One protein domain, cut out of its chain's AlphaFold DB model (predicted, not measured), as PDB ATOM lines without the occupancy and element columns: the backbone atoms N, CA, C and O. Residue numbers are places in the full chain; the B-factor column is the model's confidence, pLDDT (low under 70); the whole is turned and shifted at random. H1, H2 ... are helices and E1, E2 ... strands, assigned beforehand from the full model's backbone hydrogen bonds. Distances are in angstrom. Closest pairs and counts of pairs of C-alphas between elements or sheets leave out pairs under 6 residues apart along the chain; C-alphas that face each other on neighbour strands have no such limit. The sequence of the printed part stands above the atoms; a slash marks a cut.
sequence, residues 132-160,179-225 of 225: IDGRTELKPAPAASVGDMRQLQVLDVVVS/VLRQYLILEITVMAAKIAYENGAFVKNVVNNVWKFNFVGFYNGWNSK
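AT A GLANCE: This is residues 132 to 160 and 179 to 225 of the 225 residues of an uncharacterized protein of Hordeum vulgare subsp. vulgare (UniProt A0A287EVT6). A ribbon of two antiparallel strands, E1 and E2, stands at one end, and a V of two helices, H1 and H2, extends away from it. H1 leaves the end of E2 at a corner, and H2 folds back from the far end of H1, with the mouth of the V toward the strands. Of the two long stretches with no named element, the one of residues 132 to 150 passes the mouth of the V before it loops round into E1, and the one of residues 211 to 225 folds back along H2 and runs on to the last residue. The printed part has 76 residues with two named strands and two named helices, in the order E1, E2, H1, H2; the sheet's order is E1 - E2, and the class is mixed, helices and strands, with 34 residues, under half, in named elements. The whole is loose, with a radius of gyration of the C-alphas of 14.4 A and spans of 48 by 33 by 22 A.

IN THESE COORDINATES: E1 is residues 151 to 156, Gln 151 to Asp 156, and measures 15.1 A from first to last C-alpha; its first C-alpha is at (-0.258, -24.055, -10.399). E2 is residues 179 to 184, Val 179 to Leu 184, and measures 15.7 A. H1 is residues 185 to 195, Ile 185 to Ile 195, and measures 15.3 A; C-alpha 185 is at (-3.443, -27.340, -13.657). H2 is residues 200 to 210, Gly 200 to Val 210, and measures 14.6 A; it ends with C-alpha 210 at (7.787, -37.429, -20.872). Each helix has 11 residues and each strand has 6.

HOW THE PARTS SIT: E1 and E2 are antiparallel neighbours, with 152 degrees between their N-to-C directions. Among their C-alphas that face each other are those of Gln 153 and Gln 182, 4.7 A apart, and those of Gln 151 and Leu 184, 4.9 A apart. Across this pair N 152 and O 183 are within hydrogen-bond range at 2.9 A, as are N 154 and O 181 at 3.0 A. E2 is joined to H1 by a tight link with 0 residues between them. The closest C-alphas of E1 and H1 are those of Gln 151 and Ile 185, 5.6 A apart, while the centres of these two elements are 14.8 A apart. H1 is joined to H2 by a tight link of 4 residues. H1 and H2 are close but not clearly touching, with 1 pair of C-alphas within 8 A; the closest are those of Ile 195 and Val 203, 6.2 A apart. H1 and H2 run opposite ways at a steep tilt of 36 degrees, only just steep. H2 is apart from E1 and from E2. In H1 and H2 every O i to N i+4 pair is within hydrogen-bond range.

THE WHOLE: The two C-alphas farthest apart are those of Ser 160 and Lys 225, 51.4 A apart. The first and last printed C-alphas, those of Ile 132 and Lys 225, are 28.9 A apart, and Lys 225 is the chain's last residue. Residues 161 to 178 are not printed, and C-alphas 160 and 179 are 12.1 A apart across this cut, which falls in the link from E1 to E2. Of the links that are printed whole, none is long. The mean pLDDT of the printed part, the model's own confidence, is 78.4; 24 printed residues are under 70, namely residues 143 to 160, 179 to 181 and 223 to 225. The mean pLDDT is 62 for E1, 70 for E2, 90 for H1 and 94 for H2.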
ATOM      1  N   ILE A 132      -5.690 -37.080 -32.801       89.25
ATOM      2  CA  ILE A 132      -6.262 -35.741 -33.062       89.25
ATOM      3  C   ILE A 132      -5.377 -34.639 -32.466       89.25
ATOM      4  O   ILE A 132      -5.163 -33.603 -33.091       89.25
ATOM      5  N   ASP A 133      -4.827 -34.872 -31.276       88.31
ATOM      6  CA  ASP A 133      -3.816 -34.003 -30.680       88.31
ATOM      7  C   ASP A 133      -2.502 -34.782 -30.562       88.31
ATOM      8  O   ASP A 133      -2.356 -35.657 -29.718       88.31
ATOM      9  N   GLY A 134      -1.509 -34.466 -31.390       85.06
ATOM     10  CA  GLY A 134      -0.227 -35.181 -31.393       85.06
ATOM     11  C   GLY A 134       0.697 -34.859 -30.213       85.06
ATOM     12  O   GLY A 134       1.711 -35.541 -30.038       85.06
ATOM     13  N   ARG A 135       0.384 -33.833 -29.408       90.69
ATOM     14  CA  ARG A 135       1.255 -33.383 -28.314       90.69
ATOM     15  C   ARG A 135       1.278 -34.402 -27.184       90.69
ATOM     16  O   ARG A 135       0.244 -34.929 -26.782       90.69
ATOM     17  N   THR A 136       2.456 -34.635 -26.630       87.88
ATOM     18  CA  THR A 136       2.627 -35.457 -25.421       87.88
ATOM     19  C   THR A 136       3.298 -34.684 -24.297       87.88
ATOM     20  O   THR A 136       3.148 -35.057 -23.144       87.88
ATOM     21  N   GLU A 137       3.967 -33.581 -24.611       90.00
ATOM     22  CA  GLU A 137       4.671 -32.738 -23.649       90.00
ATOM     23  C   GLU A 137       3.733 -31.715 -22.999       90.00
ATOM     24  O   GLU A 137       2.822 -31.190 -23.645       90.00
ATOM     25  N   LEU A 138       3.981 -31.427 -21.718       89.06
ATOM     26  CA  LEU A 138       3.291 -30.375 -20.974       89.06
ATOM     27  C   LEU A 138       3.928 -29.019 -21.273       89.06
ATOM     28  O   LEU A 138       5.149 -28.863 -21.176       89.06
ATOM     29  N   LYS A 139       3.105 -28.010 -21.568       86.69
ATOM     30  CA  LYS A 139       3.595 -26.636 -21.708       86.69
ATOM     31  C   LYS A 139       3.769 -25.973 -20.336       86.69
ATOM     32  O   LYS A 139       2.829 -25.986 -19.539       86.69
ATOM     33  N   PRO A 140       4.940 -25.376 -20.045       80.81
ATOM     34  CA  PRO A 140       5.132 -24.631 -18.807       80.81
ATOM     35  C   PRO A 140       4.238 -23.386 -18.785       80.81
ATOM     36  O   PRO A 140       3.927 -22.806 -19.828       80.81
ATOM     37  N   ALA A 141       3.835 -22.972 -17.586       75.56
ATOM     38  CA  ALA A 141       3.045 -21.769 -17.392       75.56
ATOM     39  C   ALA A 141       3.843 -20.524 -17.828       75.56
ATOM     40  O   ALA A 141       5.033 -20.413 -17.516       75.56
ATOM     41  N   PRO A 142       3.219 -19.573 -18.548       71.81
ATOM     42  CA  PRO A 142       3.885 -18.329 -18.901       71.81
ATOM     43  C   PRO A 142       4.159 -17.509 -17.637       71.81
ATOM     44  O   PRO A 142       3.287 -17.377 -16.773       71.81
ATOM     45  N   ALA A 143       5.347 -16.902 -17.570       64.50
ATOM     46  CA  ALA A 143       5.839 -16.144 -16.415       64.50
ATOM     47  C   ALA A 143       4.932 -14.973 -15.980       64.50
ATOM     48  O   ALA A 143       5.074 -14.482 -14.868       64.50
ATOM     49  N   ALA A 144       3.997 -14.537 -16.833       59.78
ATOM     50  CA  ALA A 144       3.051 -13.449 -16.570       59.78
ATOM     51  C   ALA A 144       1.658 -13.912 -16.087       59.78
ATOM     52  O   ALA A 144       0.819 -13.078 -15.764       59.78
ATOM     53  N   SER A 145       1.381 -15.221 -16.004       55.22
ATOM     54  CA  SER A 145       0.068 -15.759 -15.575       55.22
ATOM     55  C   SER A 145      -0.120 -15.831 -14.048       55.22
ATOM     56  O   SER A 145      -0.925 -16.608 -13.539       55.22
ATOM     57  N   VAL A 146       0.608 -14.977 -13.324       53.31
ATOM     58  CA  VAL A 146       0.840 -14.976 -11.865       53.31
ATOM     59  C   VAL A 146      -0.423 -14.707 -11.024       53.31
ATOM     60  O   VAL A 146      -0.384 -14.844  -9.809       53.31
ATOM     61  N   GLY A 147      -1.556 -14.356 -11.636       54.31
ATOM     62  CA  GLY A 147      -2.703 -13.814 -10.903       54.31
ATOM     63  C   GLY A 147      -3.655 -14.817 -10.248       54.31
ATOM     64  O   GLY A 147      -4.048 -14.583  -9.114       54.31
ATOM     65  N   ASP A 148      -4.068 -15.892 -10.936       55.75
ATOM     66  CA  ASP A 148      -5.356 -16.526 -10.559       55.75
ATOM     67  C   ASP A 148      -5.499 -18.035 -10.830       55.75
ATOM     68  O   ASP A 148      -6.476 -18.665 -10.422       55.75
ATOM     69  N   MET A 149      -4.545 -18.669 -11.520       59.53
ATOM     70  CA  MET A 149      -4.654 -20.097 -11.849       59.53
ATOM     71  C   MET A 149      -3.850 -20.946 -10.872       59.53
ATOM     72  O   MET A 149      -2.660 -20.719 -10.669       59.53
ATOM     73  N   ARG A 150      -4.497 -21.970 -10.302       63.34
ATOM     74  CA  ARG A 150      -3.838 -22.982  -9.469       63.34
ATOM     75  C   ARG A 150      -2.699 -23.627 -10.276       63.34
ATOM     76  O   ARG A 150      -2.943 -24.194 -11.343       63.34
ATOM     77  N   GLN A 151      -1.468 -23.509  -9.779       68.62
ATOM     78  CA  GLN A 151      -0.258 -24.055 -10.399       68.62
ATOM     79  C   GLN A 151       0.166 -25.339  -9.688       68.62
ATOM     80  O   GLN A 151       0.074 -25.438  -8.465       68.62
ATOM     81  N   LEU A 152       0.680 -26.296 -10.454       65.81
ATOM     82  CA  LEU A 152       1.461 -27.408  -9.927       65.81
ATOM     83  C   LEU A 152       2.941 -27.088 -10.123       65.81
ATOM     84  O   LEU A 152       3.406 -26.886 -11.245       65.81
ATOM     85  N   GLN A 153       3.672 -27.023  -9.015       66.56
ATOM     86  CA  GLN A 153       5.127 -26.929  -9.019       66.56
ATOM     87  C   GLN A 153       5.693 -28.341  -9.096       66.56
ATOM     88  O   GLN A 153       5.483 -29.146  -8.190       66.56
ATOM     89  N   VAL A 154       6.396 -28.641 -10.183       63.56
ATOM     90  CA  VAL A 154       7.121 -29.899 -10.332       63.56
ATOM     91  C   VAL A 154       8.595 -29.579 -10.152       63.56
ATOM     92  O   VAL A 154       9.163 -28.760 -10.882       63.56
ATOM     93  N   LEU A 155       9.198 -30.190  -9.137       59.91
ATOM     94  CA  LEU A 155      10.623 -30.077  -8.873       59.91
ATOM     95  C   LEU A 155      11.360 -31.088  -9.753       59.91
ATOM     96  O   LEU A 155      11.301 -32.285  -9.489       59.91
ATOM     97  N   ASP A 156      12.031 -30.607 -10.798       49.94
ATOM     98  CA  ASP A 156      12.884 -31.439 -11.646       49.94
ATOM     99  C   ASP A 156      14.338 -31.298 -11.167       49.94
ATOM    100  O   ASP A 156      14.925 -30.213 -11.230       49.94
ATOM    101  N   VAL A 157      14.910 -32.372 -10.614       47.56
ATOM    102  CA  VAL A 157      16.329 -32.410 -10.227       47.56
ATOM    103  C   VAL A 157      17.117 -32.894 -11.436       47.56
ATOM    104  O   VAL A 157      17.262 -34.092 -11.670       47.56
ATOM    105  N   VAL A 158      17.636 -31.951 -12.218       46.12
ATOM    106  CA  VAL A 158      18.587 -32.264 -13.287       46.12
ATOM    107  C   VAL A 158      19.965 -32.445 -12.651       46.12
ATOM    108  O   VAL A 158      20.657 -31.471 -12.361       46.12
ATOM    109  N   VAL A 159      20.380 -33.694 -12.423       42.09
ATOM    110  CA  VAL A 159      21.791 -34.010 -12.154       42.09
ATOM    111  C   VAL A 159      22.510 -34.057 -13.501       42.09
ATOM    112  O   VAL A 159      22.562 -35.094 -14.157       42.09
ATOM    113  N   SER A 160      23.031 -32.914 -13.945       37.62
ATOM    114  CA  SER A 160      24.031 -32.869 -15.013       37.62
ATOM    115  C   SER A 160      25.402 -32.646 -14.390       37.62
ATOM    116  O   SER A 160      25.719 -31.541 -13.962       37.62
ATOM    117  N   VAL A 179      15.505 -26.304 -11.847       54.72
ATOM    118  CA  VAL A 179      14.541 -25.772 -12.810       54.72
ATOM    119  C   VAL A 179      13.159 -26.112 -12.273       54.72
ATOM    120  O   VAL A 179      12.578 -27.145 -12.594       54.72
ATOM    121  N   LEU A 180      12.630 -25.242 -11.411       59.38
ATOM    122  CA  LEU A 180      11.250 -25.338 -10.955       59.38
ATOM    123  C   LEU A 180      10.337 -25.078 -12.159       59.38
ATOM    124  O   LEU A 180      10.127 -23.930 -12.556       59.38
ATOM    125  N   ARG A 181       9.801 -26.138 -12.771       65.56
ATOM    126  CA  ARG A 181       8.796 -25.985 -13.823       65.56
ATOM    127  C   ARG A 181       7.426 -25.871 -13.173       65.56
ATOM    128  O   ARG A 181       6.960 -26.769 -12.474       65.56
ATOM    129  N   GLN A 182       6.791 -24.730 -13.404       74.12
ATOM    130  CA  GLN A 182       5.401 -24.507 -13.043       74.12
ATOM    131  C   GLN A 182       4.527 -24.892 -14.226       74.12
ATOM    132  O   GLN A 182       4.751 -24.438 -15.349       74.12
ATOM    133  N   TYR A 183       3.542 -25.739 -13.962       80.81
ATOM    134  CA  TYR A 183       2.544 -26.141 -14.935       80.81
ATOM    135  C   TYR A 183       1.174 -25.687 -14.475       80.81
ATOM    136  O   TYR A 183       0.790 -25.837 -13.310       80.81
ATOM    137  N   LEU A 184       0.405 -25.195 -15.434       83.06
ATOM    138  CA  LEU A 184      -0.968 -24.817 -15.195       83.06
ATOM    139  C   LEU A 184      -1.806 -26.084 -14.984       83.06
ATOM    140  O   LEU A 184      -1.725 -27.010 -15.793       83.06
ATOM    141  N   ILE A 185      -2.635 -26.137 -13.934       83.88
ATOM    142  CA  ILE A 185      -3.443 -27.340 -13.657       83.88
ATOM    143  C   ILE A 185      -4.337 -27.708 -14.847       83.88
ATOM    144  O   ILE A 185      -4.498 -28.891 -15.128       83.88
ATOM    145  N   LEU A 186      -4.870 -26.729 -15.587       85.62
ATOM    146  CA  LEU A 186      -5.633 -26.971 -16.818       85.62
ATOM    147  C   LEU A 186      -4.813 -27.732 -17.875       85.62
ATOM    148  O   LEU A 186      -5.346 -28.659 -18.471       85.62
ATOM    149  N   GLU A 187      -3.538 -27.386 -18.089       87.56
ATOM    150  CA  GLU A 187      -2.679 -28.063 -19.077       87.56
ATOM    151  C   GLU A 187      -2.513 -29.538 -18.701       87.56
ATOM    152  O   GLU A 187      -2.758 -30.422 -19.520       87.56
ATOM    153  N   ILE A 188      -2.188 -29.813 -17.434       88.75
ATOM    154  CA  ILE A 188      -2.075 -31.187 -16.925       88.75
ATOM    155  C   ILE A 188      -3.423 -31.904 -17.015       88.75
ATOM    156  O   ILE A 188      -3.471 -33.046 -17.456       88.75
ATOM    157  N   THR A 189      -4.522 -31.250 -16.636       89.38
ATOM    158  CA  THR A 189      -5.862 -31.854 -16.621       89.38
ATOM    159  C   THR A 189      -6.314 -32.233 -18.026       89.38
ATOM    160  O   THR A 189      -6.780 -33.349 -18.238       89.38
ATOM    161  N   VAL A 190      -6.141 -31.339 -19.003       90.88
ATOM    162  CA  VAL A 190      -6.497 -31.591 -20.407       90.88
ATOM    163  C   VAL A 190      -5.636 -32.713 -20.981       90.88
ATOM    164  O   VAL A 190      -6.158 -33.633 -21.612       90.88
ATOM    165  N   MET A 191      -4.327 -32.684 -20.723       92.44
ATOM    166  CA  MET A 191      -3.412 -33.714 -21.208       92.44
ATOM    167  C   MET A 191      -3.668 -35.072 -20.539       92.44
ATOM    168  O   MET A 191      -3.649 -36.093 -21.223       92.44
ATOM    169  N   ALA A 192      -3.986 -35.098 -19.242       91.38
ATOM    170  CA  ALA A 192      -4.365 -36.302 -18.503       91.38
ATOM    171  C   ALA A 192      -5.692 -36.886 -19.006       91.38
ATOM    172  O   ALA A 192      -5.766 -38.082 -19.284       91.38
ATOM    173  N   ALA A 193      -6.719 -36.049 -19.187       91.75
ATOM    174  CA  ALA A 193      -8.024 -36.464 -19.703       91.75
ATOM    175  C   ALA A 193      -7.921 -37.070 -21.108       91.75
ATOM    176  O   ALA A 193      -8.597 -38.046 -21.422       91.75
ATOM    177  N   LYS A 194      -7.038 -36.523 -21.944       91.44
ATOM    178  CA  LYS A 194      -6.743 -37.062 -23.270       91.44
ATOM    179  C   LYS A 194      -6.073 -38.434 -23.199       91.44
ATOM    180  O   LYS A 194      -6.565 -39.374 -23.817       91.44
ATOM    181  N   ILE A 195      -4.962 -38.565 -22.468       92.06
ATOM    182  CA  ILE A 195      -4.234 -39.844 -22.413       92.06
ATOM    183  C   ILE A 195      -5.005 -40.930 -21.649       92.06
ATOM    184  O   ILE A 195      -4.663 -42.098 -21.771       92.06
ATOM    185  N   ALA A 196      -6.064 -40.588 -20.908       90.81
ATOM    186  CA  ALA A 196      -6.936 -41.560 -20.247       90.81
ATOM    187  C   ALA A 196      -7.625 -42.536 -21.223       90.81
ATOM    188  O   ALA A 196      -8.008 -43.629 -20.815       90.81
ATOM    189  N   TYR A 197      -7.759 -42.163 -22.501       89.38
ATOM    190  CA  TYR A 197      -8.281 -43.043 -23.551       89.38
ATOM    191  C   TYR A 197      -7.217 -43.971 -24.155       89.38
ATOM    192  O   TYR A 197      -7.551 -44.834 -24.961       89.38
ATOM    193  N   GLU A 198      -5.947 -43.815 -23.785       92.38
ATOM    194  CA  GLU A 198      -4.839 -44.587 -24.338       92.38
ATOM    195  C   GLU A 198      -4.587 -45.896 -23.585       92.38
ATOM    196  O   GLU A 198      -5.055 -46.124 -22.467       92.38
ATOM    197  N   ASN A 199      -3.808 -46.782 -24.206       92.69
ATOM    198  CA  ASN A 199      -3.414 -48.031 -23.564       92.69
ATOM    199  C   ASN A 199      -2.462 -47.781 -22.376       92.69
ATOM    200  O   ASN A 199      -1.706 -46.808 -22.343       92.69
ATOM    201  N   GLY A 200      -2.441 -48.707 -21.412       93.50
ATOM    202  CA  GLY A 200      -1.650 -48.544 -20.189       93.50
ATOM    203  C   GLY A 200      -0.138 -48.406 -20.410       93.50
ATOM    204  O   GLY A 200       0.519 -47.688 -19.655       93.50
ATOM    205  N   ALA A 201       0.427 -49.029 -21.451       94.56
ATOM    206  CA  ALA A 201       1.847 -48.889 -21.769       94.56
ATOM    207  C   ALA A 201       2.173 -47.485 -22.303       94.56
ATOM    208  O   ALA A 201       3.192 -46.908 -21.918       94.56
ATOM    209  N   PHE A 202       1.296 -46.912 -23.134       94.25
ATOM    210  CA  PHE A 202       1.409 -45.535 -23.613       94.25
ATOM    211  C   PHE A 202       1.335 -44.549 -22.445       94.25
ATOM    212  O   PHE A 202       2.232 -43.721 -22.285       94.25
ATOM    213  N   VAL A 203       0.318 -44.680 -21.585       94.88
ATOM    214  CA  VAL A 203       0.128 -43.793 -20.426       94.88
ATOM    215  C   VAL A 203       1.337 -43.852 -19.495       94.88
ATOM    216  O   VAL A 203       1.894 -42.813 -19.145       94.88
ATOM    217  N   LYS A 204       1.804 -45.057 -19.148       95.38
ATOM    218  CA  LYS A 204       2.992 -45.241 -18.306       95.38
ATOM    219  C   LYS A 204       4.232 -44.584 -18.915       95.38
ATOM    220  O   LYS A 204       4.992 -43.940 -18.195       95.38
ATOM    221  N   ASN A 205       4.432 -44.731 -20.226       95.12
ATOM    222  CA  ASN A 205       5.555 -44.119 -20.930       95.12
ATOM    223  C   ASN A 205       5.485 -42.585 -20.893       95.12
ATOM    224  O   ASN A 205       6.478 -41.943 -20.570       95.12
ATOM    225  N   VAL A 206       4.320 -41.990 -21.168       94.56
ATOM    226  CA  VAL A 206       4.152 -40.529 -21.132       94.56
ATOM    227  C   VAL A 206       4.373 -39.983 -19.721       94.56
ATOM    228  O   VAL A 206       5.180 -39.076 -19.541       94.56
ATOM    229  N   VAL A 207       3.730 -40.564 -18.709       93.81
ATOM    230  CA  VAL A 207       3.815 -40.066 -17.327       93.81
ATOM    231  C   VAL A 207       5.247 -40.155 -16.787       93.81
ATOM    232  O   VAL A 207       5.779 -39.149 -16.323       93.81
ATOM    233  N   ASN A 208       5.907 -41.312 -16.915       93.50
ATOM    234  CA  ASN A 208       7.258 -41.499 -16.373       93.50
ATOM    235  C   ASN A 208       8.339 -40.815 -17.215       93.50
ATOM    236  O   ASN A 208       9.238 -40.175 -16.675       93.50
ATOM    237  N   ASN A 209       8.294 -40.973 -18.541       92.19
ATOM    238  CA  ASN A 209       9.425 -40.599 -19.391       92.19
ATOM    239  C   ASN A 209       9.280 -39.205 -19.999       92.19
ATOM    240  O   ASN A 209      10.306 -38.556 -20.204       92.19
ATOM    241  N   VAL A 210       8.049 -38.743 -20.260       91.06
ATOM    242  CA  VAL A 210       7.787 -37.429 -20.872       91.06
ATOM    243  C   VAL A 210       7.499 -36.378 -19.802       91.06
ATOM    244  O   VAL A 210       8.145 -35.338 -19.792       91.06
ATOM    245  N   TRP A 211       6.572 -36.642 -18.876       90.62
ATOM    246  CA  TRP A 211       6.215 -35.679 -17.821       90.62
ATOM    247  C   TRP A 211       7.140 -35.744 -16.607       90.62
ATOM    248  O   TRP A 211       7.128 -34.823 -15.801       90.62
ATOM    249  N   LYS A 212       7.938 -36.815 -16.481       89.12
ATOM    250  CA  LYS A 212       8.798 -37.089 -15.314       89.12
ATOM    251  C   LYS A 212       8.014 -37.190 -14.001       89.12
ATOM    252  O   LYS A 212       8.531 -36.902 -12.927       89.12
ATOM    253  N   PHE A 213       6.752 -37.604 -14.079       89.31
ATOM    254  CA  PHE A 213       5.894 -37.815 -12.915       89.31
ATOM    255  C   PHE A 213       5.967 -39.273 -12.468       89.31
ATOM    256  O   PHE A 213       6.307 -40.164 -13.243       89.31
ATOM    257  N   ASN A 214       5.603 -39.535 -11.212       91.50
ATOM    258  CA  ASN A 214       5.486 -40.899 -10.714       91.50
ATOM    259  C   ASN A 214       4.178 -41.544 -11.204       91.50
ATOM    260  O   ASN A 214       3.084 -41.125 -10.824       91.50
ATOM    261  N   PHE A 215       4.285 -42.568 -12.051       93.19
ATOM    262  CA  PHE A 215       3.134 -43.363 -12.469       93.19
ATOM    263  C   PHE A 215       2.709 -44.356 -11.379       93.19
ATOM    264  O   PHE A 215       3.412 -45.332 -11.114       93.19
ATOM    265  N   VAL A 216       1.527 -44.141 -10.798       93.56
ATOM    266  CA  VAL A 216       0.988 -44.978  -9.711       93.56
ATOM    267  C   VAL A 216       0.341 -46.266 -10.232       93.56
ATOM    268  O   VAL A 216       0.535 -47.336  -9.661       93.56
ATOM    269  N   GLY A 217      -0.434 -46.194 -11.316       91.75
ATOM    270  CA  GLY A 217      -1.158 -47.350 -11.839       91.75
ATOM    271  C   GLY A 217      -2.085 -47.013 -13.003       91.75
ATOM    272  O   GLY A 217      -2.384 -45.849 -13.260       91.75
ATOM    273  N   PHE A 218      -2.533 -48.053 -13.711       91.00
ATOM    274  CA  PHE A 218      -3.514 -47.956 -14.793       91.00
ATOM    275  C   PHE A 218      -4.828 -48.596 -14.349       91.00
ATOM    276  O   PHE A 218      -4.830 -49.747 -13.912       91.00
ATOM    277  N   TYR A 219      -5.937 -47.880 -14.515       88.62
ATOM    278  CA  TYR A 219      -7.271 -48.385 -14.215       88.62
ATOM    279  C   TYR A 219      -8.111 -48.348 -15.482       88.62
ATOM    280  O   TYR A 219      -8.353 -47.284 -16.049       88.62
ATOM    281  N   ASN A 220      -8.555 -49.520 -15.928       81.12
ATOM    282  CA  ASN A 220      -9.471 -49.600 -17.049       81.12
ATOM    283  C   ASN A 220     -10.885 -49.261 -16.555       81.12
ATOM    284  O   ASN A 220     -11.494 -50.048 -15.837       81.12
ATOM    285  N   GLY A 221     -11.402 -48.094 -16.943       75.19
ATOM    286  CA  GLY A 221     -12.780 -47.676 -16.663       75.19
ATOM    287  C   GLY A 221     -13.839 -48.394 -17.511       75.19
ATOM    288  O   GLY A 221     -15.000 -47.986 -17.510       75.19
ATOM    289  N   TRP A 222     -13.460 -49.428 -18.273       71.31
ATOM    290  CA  TRP A 222     -14.381 -50.197 -19.100       71.31
ATOM    291  C   TRP A 222     -15.363 -51.010 -18.255       71.31
ATOM    292  O   TRP A 222     -14.985 -51.929 -17.529       71.31
ATOM    293  N   ASN A 223     -16.649 -50.711 -18.414       67.12
ATOM    294  CA  ASN A 223     -17.727 -51.480 -17.813       67.12
ATOM    295  C   ASN A 223     -18.081 -52.660 -18.733       67.12
ATOM    296  O   ASN A 223     -18.741 -52.476 -19.755       67.12
ATOM    297  N   SER A 224     -17.631 -53.872 -18.395       55.19
ATOM    298  CA  SER A 224     -18.094 -55.088 -19.068       55.19
ATOM    299  C   SER A 224     -19.480 -55.461 -18.537       55.19
ATOM    300  O   SER A 224     -19.593 -56.076 -17.475       55.19
ATOM    301  N   LYS A 225     -20.528 -55.067 -19.257       39.09
ATOM    302  CA  LYS A 225     -21.885 -55.590 -19.089       39.09
ATOM    303  C   LYS A 225     -22.411 -56.089 -20.420       39.09
ATOM    304  O   LYS A 225     -22.108 -55.429 -21.440       39.09
TER     305      LYS A 225